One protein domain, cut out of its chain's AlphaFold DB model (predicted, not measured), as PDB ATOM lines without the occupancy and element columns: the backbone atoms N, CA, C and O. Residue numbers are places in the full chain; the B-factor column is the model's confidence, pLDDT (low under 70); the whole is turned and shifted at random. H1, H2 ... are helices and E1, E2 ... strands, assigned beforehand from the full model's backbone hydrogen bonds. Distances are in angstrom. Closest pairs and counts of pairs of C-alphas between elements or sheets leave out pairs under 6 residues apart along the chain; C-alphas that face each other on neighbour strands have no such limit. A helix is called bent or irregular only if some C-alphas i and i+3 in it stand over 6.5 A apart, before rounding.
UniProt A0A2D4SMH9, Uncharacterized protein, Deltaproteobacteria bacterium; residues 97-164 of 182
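Overview. This is residues 97 to 164 of the 182 residues of an uncharacterized protein of Deltaproteobacteria bacterium (UniProt A0A2D4SMH9). One sheet of seven short and longer strands is bent back on itself like a half-open barrel, with the long bent strand E2 as the hinge between a leaf of E5, E6 and E1 and a facing leaf of E3, E4 and E7. The barrel is not closed, for the edge strands E5 and E7 are apart, and the one-turn helix H1 packs on the sheet near E2. The printed part has 68 residues, with one named helix and seven named strands in the order H1 E1 E2 E3 E4 E5 E6 E7; the sheet is mixed, in the order E5 E6 E1 E2 E3 E4 E7, and the class is mostly strand. The whole is compact, with a radius of gyration of the C-alphas of 10.9 A, and spans 34 by 23 by 22 A.

Arrangement. The sheet is strongly twisted and curled. E2, residues 113 to 122, bends by 67 degrees at residue 116; its pairing is staggered, with E1, residues 105 to 108, over residues 113 to 116 and with E3, residues 129 to 134, over residues 117 to 122. E1 and E2 form a hairpin, with N 106 and O 115 at 2.8 A, within hydrogen-bond range. E2 and E3 form another, with N 121 and O 131 at 2.8 A. E4, residues 138 to 141, forms a hairpin with E3, with N 132 and O 140 at 2.8 A; E1 to E4 make a meander, each strand the antiparallel neighbour of the one before. E7, residues 161 to 163, is antiparallel to E4, with N 139 and O 162 at 2.8 A. E6, residues 152 to 155, is parallel to E1 at 29 degrees, with N 153 and O 105 at 2.9 A. E5, residues 146 to 149, forms a hairpin with E6, with N 147 and O 154 at 2.8 A. In this folded sheet, one sheet bent back into two leaves, 16 pairs of C-alphas from the two leaves are within 11 A. H1, residues 98 to 101, is on the sheet at a height of 7.4 A, and only just over none of its strands, with 2 of its C-alphas falling on E3. The closest C-alphas of H1 and E2 are those of Ile 101 and Val 117, 6.9 A apart. H1 is too short for an O i to N i+4 pair, but its one O i to N i+3 pair is within hydrogen-bond range.

Along the chain. H1 begins at C-alpha 98, (-29.334, 26.846, 36.025). E2 is the longest strand, 23.3 A from C-alpha 113 to C-alpha 122 at (-24.383, 24.909, 44.406). E3 measures 14.4 A, and E7 ends at C-alpha 163, (-30.216, 8.638, 48.405).

Size, cuts and confidence. The C-alphas of Thr 110 and Asp 125 are the two farthest apart, at 34.3 A. The printed part has no cut and no long link. The mean pLDDT of the printed part is 89.6, with residue 164 under 70.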
ATOM      1  N   TRP A  97     -28.556  28.763  31.715       95.50
ATOM      2  CA  TRP A  97     -29.212  29.158  32.953       95.50
ATOM      3  C   TRP A  97     -29.462  27.916  33.806       95.50
ATOM      4  O   TRP A  97     -30.013  26.941  33.291       95.50
ATOM      5  N   GLY A  98     -29.146  27.964  35.099       94.56
ATOM      6  CA  GLY A  98     -29.334  26.846  36.025       94.56
ATOM      7  C   GLY A  98     -30.763  26.298  36.006       94.56
ATOM      8  O   GLY A  98     -30.971  25.087  35.922       94.56
ATOM      9  N   LYS A  99     -31.781  27.169  35.939       93.50
ATOM     10  CA  LYS A  99     -33.183  26.727  35.792       93.50
ATOM     11  C   LYS A  99     -33.474  25.928  34.526       93.50
ATOM     12  O   LYS A  99     -34.433  25.163  34.546       93.50
ATOM     13  N   LYS A 100     -32.716  26.103  33.437       92.94
ATOM     14  CA  LYS A 100     -32.894  25.307  32.207       92.94
ATOM     15  C   LYS A 100     -32.426  23.865  32.378       92.94
ATOM     16  O   LYS A 100     -32.861  23.024  31.607       92.94
ATOM     17  N   ILE A 101     -31.561  23.587  33.354       93.50
ATOM     18  CA  ILE A 101     -31.129  22.221  33.667       93.50
ATOM     19  C   ILE A 101     -32.253  21.458  34.379       93.50
ATOM     20  O   ILE A 101     -32.385  20.249  34.208       93.50
ATOM     21  N   ARG A 102     -33.098  22.148  35.157       93.38
ATOM     22  CA  ARG A 102     -34.239  21.507  35.823       93.38
ATOM     23  C   ARG A 102     -35.164  20.853  34.805       93.38
ATOM     24  O   ARG A 102     -35.451  21.430  33.758       93.38
ATOM     25  N   LYS A 103     -35.697  19.692  35.176       93.75
ATOM     26  CA  LYS A 103     -36.509  18.796  34.346       93.75
ATOM     27  C   LYS A 103     -35.755  18.137  33.195       93.75
ATOM     28  O   LYS A 103     -36.387  17.426  32.421       93.75
ATOM     29  N   ASN A 104     -34.443  18.338  33.061       95.69
ATOM     30  CA  ASN A 104     -33.678  17.526  32.128       95.69
ATOM     31  C   ASN A 104     -33.653  16.078  32.633       95.69
ATOM     32  O   ASN A 104     -33.493  15.867  33.835       95.69
ATOM     33  N   PRO A 105     -33.803  15.086  31.745       96.06
ATOM     34  CA  PRO A 105     -33.627  13.692  32.113       96.06
ATOM     35  C   PRO A 105     -32.177  13.433  32.532       96.06
ATOM     36  O   PRO A 105     -31.240  14.003  31.955       96.06
ATOM     37  N   VAL A 106     -32.008  12.558  33.517       95.06
ATOM     38  CA  VAL A 106     -30.718  12.049  33.973       95.06
ATOM     39  C   VAL A 106     -30.600  10.600  33.535       95.06
ATOM     40  O   VAL A 106     -31.337   9.737  34.002       95.06
ATOM     41  N   ILE A 107     -29.667  10.334  32.628       93.81
ATOM     42  CA  ILE A 107     -29.471   9.005  32.041       93.81
ATOM     43  C   ILE A 107     -28.011   8.577  32.149       93.81
ATOM     44  O   ILE A 107     -27.117   9.425  32.133       93.81
ATOM     45  N   ASP A 108     -27.731   7.276  32.199       91.81
ATOM     46  CA  ASP A 108     -26.362   6.800  31.972       91.81
ATOM     47  C   ASP A 108     -26.044   6.626  30.480       91.81
ATOM     48  O   ASP A 108     -26.901   6.692  29.594       91.81
ATOM     49  N   ARG A 109     -24.771   6.340  30.190       88.00
ATOM     50  CA  ARG A 109     -24.288   6.029  28.833       88.00
ATOM     51  C   ARG A 109     -24.884   4.754  28.222       88.00
ATOM     52  O   ARG A 109     -24.732   4.549  27.021       88.00
ATOM     53  N   THR A 110     -25.513   3.890  29.017       88.38
ATOM     54  CA  THR A 110     -26.218   2.690  28.536       88.38
ATOM     55  C   THR A 110     -27.683   2.974  28.195       88.38
ATOM     56  O   THR A 110     -28.338   2.135  27.580       88.38
ATOM     57  N   GLY A 111     -28.179   4.169  28.536       87.00
ATOM     58  CA  GLY A 111     -29.567   4.582  28.355       87.00
ATOM     59  C   GLY A 111     -30.469   4.248  29.543       87.00
ATOM     60  O   GLY A 111     -31.688   4.342  29.406       87.00
ATOM     61  N   LYS A 112     -29.912   3.852  30.695       90.31
ATOM     62  CA  LYS A 112     -30.682   3.699  31.933       90.31
ATOM     63  C   LYS A 112     -31.143   5.074  32.405       90.31
ATOM     64  O   LYS A 112     -30.327   5.983  32.515       90.31
ATOM     65  N   ASP A 113     -32.432   5.185  32.693       91.94
ATOM     66  CA  ASP A 113     -33.068   6.388  33.222       91.94
ATOM     67  C   ASP A 113     -33.015   6.400  34.757       91.94
ATOM     68  O   ASP A 113     -33.274   5.376  35.400       91.94
ATOM     69  N   PHE A 114     -32.664   7.550  35.326       90.81
ATOM     70  CA  PHE A 114     -32.651   7.807  36.767       90.81
ATOM     71  C   PHE A 114     -33.707   8.830  37.198       90.81
ATOM     72  O   PHE A 114     -33.782   9.139  38.381       90.81
ATOM     73  N   GLY A 115     -34.522   9.344  36.273       94.38
ATOM     74  CA  GLY A 115     -35.513  10.388  36.522       94.38
ATOM     75  C   GLY A 115     -35.060  11.749  36.003       94.38
ATOM     76  O   GLY A 115     -34.155  11.855  35.172       94.38
ATOM     77  N   HIS A 116     -35.697  12.819  36.477       96.12
ATOM     78  CA  HIS A 116     -35.380  14.177  36.031       96.12
ATOM     79  C   HIS A 116     -34.666  14.989  37.105       96.12
ATOM     80  O   HIS A 116     -34.829  14.770  38.304       96.12
ATOM     81  N   VAL A 117     -33.907  15.991  36.664       95.69
ATOM     82  CA  VAL A 117     -33.319  16.989  37.558       95.69
ATOM     83  C   VAL A 117     -34.431  17.760  38.267       95.69
ATOM     84  O   VAL A 117     -35.184  18.509  37.635       95.69
ATOM     85  N   ARG A 118     -34.495  17.643  39.590       95.19
ATOM     86  CA  ARG A 118     -35.381  18.428  40.451       95.19
ATOM     87  C   ARG A 118     -34.787  19.802  40.732       95.19
ATOM     88  O   ARG A 118     -35.460  20.820  40.543       95.19
ATOM     89  N   ASP A 119     -33.525  19.830  41.143       95.00
ATOM     90  CA  ASP A 119     -32.781  21.060  41.394       95.00
ATOM     91  C   ASP A 119     -31.283  20.880  41.131       95.00
ATOM     92  O   ASP A 119     -30.786  19.768  40.965       95.00
ATOM     93  N   ILE A 120     -30.558  21.992  41.074       94.75
ATOM     94  CA  ILE A 120     -29.098  21.985  41.061       94.75
ATOM     95  C   ILE A 120     -28.572  22.405  42.433       94.75
ATOM     96  O   ILE A 120     -29.171  23.256  43.105       94.75
ATOM     97  N   LEU A 121     -27.459  21.802  42.832       94.12
ATOM     98  CA  LEU A 121     -26.813  22.000  44.120       94.12
ATOM     99  C   LEU A 121     -25.544  22.815  43.899       94.12
ATOM    100  O   LEU A 121     -24.604  22.368  43.246       94.12
ATOM    101  N   LEU A 122     -25.544  24.037  44.411       93.75
ATOM    102  CA  LEU A 122     -24.383  24.909  44.406       93.75
ATOM    103  C   LEU A 122     -23.554  24.649  45.661       93.75
ATOM    104  O   LEU A 122     -24.094  24.298  46.715       93.75
ATOM    105  N   ARG A 123     -22.251  24.886  45.550       91.25
ATOM    106  CA  ARG A 123     -21.354  24.982  46.699       91.25
ATOM    107  C   ARG A 123     -21.856  26.037  47.693       91.25
ATOM    108  O   ARG A 123     -22.608  26.945  47.330       91.25
ATOM    109  N   ASP A 124     -21.438  25.922  48.949       87.50
ATOM    110  CA  ASP A 124     -21.778  26.849  50.036       87.50
ATOM    111  C   ASP A 124     -21.452  28.326  49.729       87.50
ATOM    112  O   ASP A 124     -22.178  29.225  50.159       87.50
ATOM    113  N   ASP A 125     -20.403  28.572  48.944       87.88
ATOM    114  CA  ASP A 125     -19.982  29.883  48.442       87.88
ATOM    115  C   ASP A 125     -20.752  30.379  47.202       87.88
ATOM    116  O   ASP A 125     -20.512  31.494  46.732       87.88
ATOM    117  N   PHE A 126     -21.689  29.580  46.682       91.38
ATOM    118  CA  PHE A 126     -22.475  29.825  45.467       91.38
ATOM    119  C   PHE A 126     -21.657  29.981  44.174       91.38
ATOM    120  O   PHE A 126     -22.219  30.395  43.157       91.38
ATOM    121  N   ALA A 127     -20.358  29.676  44.181       92.38
ATOM    122  CA  ALA A 127     -19.474  29.933  43.045       92.38
ATOM    123  C   ALA A 127     -19.385  28.758  42.062       92.38
ATOM    124  O   ALA A 127     -19.012  28.959  40.908       92.38
ATOM    125  N   PHE A 128     -19.755  27.550  42.488       93.69
ATOM    126  CA  PHE A 128     -19.612  26.332  41.691       93.69
ATOM    127  C   PHE A 128     -20.858  25.459  41.780       93.69
ATOM    128  O   PHE A 128     -21.502  25.384  42.830       93.69
ATOM    129  N   LEU A 129     -21.173  24.761  40.692       93.94
ATOM    130  CA  LEU A 129     -22.107  23.642  40.711       93.94
ATOM    131  C   LEU A 129     -21.408  22.412  41.301       93.94
ATOM    132  O   LEU A 129     -20.420  21.926  40.757       93.94
ATOM    133  N   GLU A 130     -21.943  21.907  42.406       92.44
ATOM    134  CA  GLU A 130     -21.374  20.786  43.157       92.44
ATOM    135  C   GLU A 130     -22.167  19.492  42.968       92.44
ATOM    136  O   GLU A 130     -21.618  18.400  43.079       92.44
ATOM    137  N   GLY A 131     -23.448  19.588  42.615       92.69
ATOM    138  CA  GLY A 131     -24.259  18.407  42.371       92.69
ATOM    139  C   GLY A 131     -25.602  18.690  41.723       92.69
ATOM    140  O   GLY A 131     -25.988  19.827  41.444       92.69
ATOM    141  N   ILE A 132     -26.333  17.611  41.486       93.31
ATOM    142  CA  ILE A 132     -27.655  17.606  40.876       93.31
ATOM    143  C   ILE A 132     -28.578  16.804  41.785       93.31
ATOM    144  O   ILE A 132     -28.314  15.638  42.072       93.31
ATOM    145  N   GLU A 133     -29.667  17.435  42.215       93.88
ATOM    146  CA  GLU A 133     -30.773  16.755  42.879       93.88
ATOM    147  C   GLU A 133     -31.711  16.207  41.805       93.88
ATOM    148  O   GLU A 133     -32.174  16.928  40.916       93.88
ATOM    149  N   ILE A 134     -31.995  14.923  41.902       93.38
ATOM    150  CA  ILE A 134     -32.894  14.173  41.040       93.38
ATOM    151  C   ILE A 134     -34.223  14.002  41.786       93.38
ATOM    152  O   ILE A 134     -34.325  14.189  43.000       93.38
ATOM    153  N   GLU A 135     -35.284  13.719  41.044       90.56
ATOM    154  CA  GLU A 135     -36.547  13.257  41.616       90.56
ATOM    155  C   GLU A 135     -36.344  12.087  42.607       90.56
ATOM    156  O   GLU A 135     -35.306  11.425  42.632       90.56
ATOM    157  N   ASP A 136     -37.335  11.880  43.477       85.56
ATOM    158  CA  ASP A 136     -37.340  10.820  44.497       85.56
ATOM    159  C   ASP A 136     -36.210  10.893  45.543       85.56
ATOM    160  O   ASP A 136     -35.884   9.902  46.190       85.56
ATOM    161  N   GLY A 137     -35.648  12.088  45.759       79.44
ATOM    162  CA  GLY A 137     -34.637  12.321  46.796       79.44
ATOM    163  C   GLY A 137     -33.270  11.741  46.439       79.44
ATOM    164  O   GLY A 137     -32.432  11.557  47.314       79.44
ATOM    165  N   LEU A 138     -33.028  11.432  45.166       88.19
ATOM    166  CA  LEU A 138     -31.719  11.006  44.696       88.19
ATOM    167  C   LEU A 138     -30.832  12.225  44.434       88.19
ATOM    168  O   LEU A 138     -31.305  13.274  44.000       88.19
ATOM    169  N   TYR A 139     -29.529  12.094  44.646       89.31
ATOM    170  CA  TYR A 139     -28.575  13.128  44.268       89.31
ATOM    171  C   TYR A 139     -27.299  12.549  43.671       89.31
ATOM    172  O   TYR A 139     -26.897  11.412  43.940       89.31
ATOM    173  N   ILE A 140     -26.664  13.365  42.837       90.00
ATOM    174  CA  ILE A 140     -25.416  13.042  42.161       90.00
ATOM    175  C   ILE A 140     -24.428  14.191  42.358       90.00
ATOM    176  O   ILE A 140     -24.739  15.336  42.033       90.00
ATOM    177  N   GLU A 141     -23.230  13.880  42.852       88.94
ATOM    178  CA  GLU A 141     -22.120  14.834  42.953       88.94
ATOM    179  C   GLU A 141     -21.476  15.056  41.583       88.94
ATOM    180  O   GLU A 141     -21.137  14.100  40.880       88.94
ATOM    181  N   CYS A 142     -21.291  16.319  41.204       87.25
ATOM    182  CA  CYS A 142     -20.641  16.699  39.962       87.25
ATOM    183  C   CYS A 142     -19.165  16.278  39.958       87.25
ATOM    184  O   CYS A 142     -18.381  16.637  40.831       87.25
ATOM    185  N   SER A 143     -18.780  15.529  38.929       86.00
ATOM    186  CA  SER A 143     -17.429  15.011  38.710       86.00
ATOM    187  C   SER A 143     -17.151  14.904  37.209       86.00
ATOM    188  O   SER A 143     -18.066  15.059  36.396       86.00
ATOM    189  N   ASP A 144     -15.910  14.574  36.833       83.62
ATOM    190  CA  ASP A 144     -15.492  14.365  35.432       83.62
ATOM    191  C   ASP A 144     -16.321  13.293  34.697       83.62
ATOM    192  O   ASP A 144     -16.348  13.220  33.465       83.62
ATOM    193  N   ASP A 145     -17.023  12.453  35.454       86.25
ATOM    194  CA  ASP A 145     -17.875  11.389  34.951       86.25
ATOM    195  C   ASP A 145     -19.292  11.852  34.577       86.25
ATOM    196  O   ASP A 145     -20.082  11.041  34.076       86.25
ATOM    197  N   ILE A 146     -19.615  13.134  34.772       88.12
ATOM    198  CA  ILE A 146     -20.926  13.721  34.486       88.12
ATOM    199  C   ILE A 146     -20.802  14.751  33.376       88.12
ATOM    200  O   ILE A 146     -20.002  15.677  33.407       88.12
ATOM    201  N   SER A 147     -21.660  14.600  32.380       90.31
ATOM    202  CA  SER A 147     -21.754  15.492  31.238       90.31
ATOM    203  C   SER A 147     -23.113  16.175  31.255       90.31
ATOM    204  O   SER A 147     -24.120  15.589  30.846       90.31
ATOM    205  N   ILE A 148     -23.133  17.440  31.663       90.50
ATOM    206  CA  ILE A 148     -24.336  18.272  31.645       90.50
ATOM    207  C   ILE A 148     -24.480  18.906  30.262       90.50
ATOM    208  O   ILE A 148     -23.535  19.457  29.690       90.50
ATOM    209  N   ARG A 149     -25.673  18.794  29.686       87.75
ATOM    210  CA  ARG A 149     -26.066  19.452  28.438       87.75
ATOM    211  C   ARG A 149     -27.365  20.207  28.672       87.75
ATOM    212  O   ARG A 149     -28.109  19.925  29.607       87.75
ATOM    213  N   ASN A 150     -27.680  21.121  27.760       82.50
ATOM    214  CA  ASN A 150     -28.900  21.928  27.838       82.50
ATOM    215  C   ASN A 150     -30.200  21.108  27.876       82.50
ATOM    216  O   ASN A 150     -31.216  21.639  28.307       82.50
ATOM    217  N   THR A 151     -30.179  19.848  27.435       88.50
ATOM    218  CA  THR A 151     -31.376  19.000  27.311       88.50
ATOM    219  C   THR A 151     -31.298  17.682  28.073       88.50
ATOM    220  O   THR A 151     -32.266  16.933  28.056       88.50
ATOM    221  N   VAL A 152     -30.149  17.330  28.652       92.69
ATOM    222  CA  VAL A 152     -29.920  16.022  29.284       92.69
ATOM    223  C   VAL A 152     -28.705  16.090  30.201       92.69
ATOM    224  O   VAL A 152     -27.737  16.793  29.908       92.69
ATOM    225  N   VAL A 153     -28.741  15.330  31.287       92.69
ATOM    226  CA  VAL A 153     -27.575  15.048  32.125       92.69
ATOM    227  C   VAL A 153     -27.170  13.604  31.869       92.69
ATOM    228  O   VAL A 153     -27.972  12.692  32.049       92.69
ATOM    229  N   VAL A 154     -25.938  13.398  31.411       92.00
ATOM    230  CA  VAL A 154     -25.406  12.062  31.128       92.00
ATOM    231  C   VAL A 154     -24.390  11.695  32.193       92.00
ATOM    232  O   VAL A 154     -23.374  12.375  32.326       92.00
ATOM    233  N   VAL A 155     -24.635  10.608  32.913       92.56
ATOM    234  CA  VAL A 155     -23.739  10.102  33.956       92.56
ATOM    235  C   VAL A 155     -22.990   8.864  33.478       92.56
ATOM    236  O   VAL A 155     -23.478   8.072  32.665       92.56
ATOM    237  N   SER A 156     -21.756   8.695  33.935       86.69
ATOM    238  CA  SER A 156     -21.014   7.467  33.657       86.69
ATOM    239  C   SER A 156     -21.517   6.327  34.552       86.69
ATOM    240  O   SER A 156     -21.997   6.587  35.653       86.69
ATOM    241  N   PRO A 157     -21.381   5.053  34.138       77.12
ATOM    242  CA  PRO A 157     -21.880   3.910  34.915       77.12
ATOM    243  C   PRO A 157     -21.277   3.768  36.322       77.12
ATOM    244  O   PRO A 157     -21.819   3.043  37.149       77.12
ATOM    245  N   ASN A 158     -20.146   4.430  36.573       76.69
ATOM    246  CA  ASN A 158     -19.419   4.389  37.840       76.69
ATOM    247  C   ASN A 158     -19.813   5.525  38.797       76.69
ATOM    248  O   ASN A 158     -19.288   5.587  39.907       76.69
ATOM    249  N   VAL A 159     -20.691   6.436  38.366       80.25
ATOM    250  CA  VAL A 159     -21.166   7.532  39.212       80.25
ATOM    251  C   VAL A 159     -21.964   6.951  40.372       80.25
ATOM    252  O   VAL A 159     -22.854   6.122  40.181       80.25
ATOM    253  N   THR A 160     -21.633   7.392  41.582       81.12
ATOM    254  CA  THR A 160     -22.401   7.028  42.770       81.12
ATOM    255  C   THR A 160     -23.637   7.913  42.827       81.12
ATOM    256  O   THR A 160     -23.529   9.137  42.831       81.12
ATOM    257  N   ILE A 161     -24.809   7.281  42.836       81.94
ATOM    258  CA  ILE A 161     -26.074   7.957  43.111       81.94
ATOM    259  C   ILE A 161     -26.372   7.726  44.575       81.94
ATOM    260  O   ILE A 161     -26.390   6.588  45.046       81.94
ATOM    261  N   HIS A 162     -26.568   8.821  45.278       82.62
ATOM    262  CA  HIS A 162     -26.846   8.811  46.692       82.62
ATOM    263  C   HIS A 162     -28.343   9.010  46.900       82.62
ATOM    264  O   HIS A 162     -28.975   9.799  46.203       82.62
ATOM    265  N   GLU A 163     -28.905   8.302  47.867       79.44
ATOM    266  CA  GLU A 163     -30.216   8.638  48.405       79.44
ATOM    267  C   GLU A 163     -30.022   9.747  49.443       79.44
ATOM    268  O   GLU A 163     -29.030   9.740  50.178       79.44
ATOM    269  N   GLU A 164     -30.942  10.711  49.492       65.06
ATOM    270  CA  GLU A 164     -31.073  11.666  50.589       65.06
ATOM    271  C   GLU A 164     -31.367  10.852  51.851       65.06
ATOM    272  O   GLU A 164     -32.511  10.612  52.233       65.06
TER     273      GLU A 164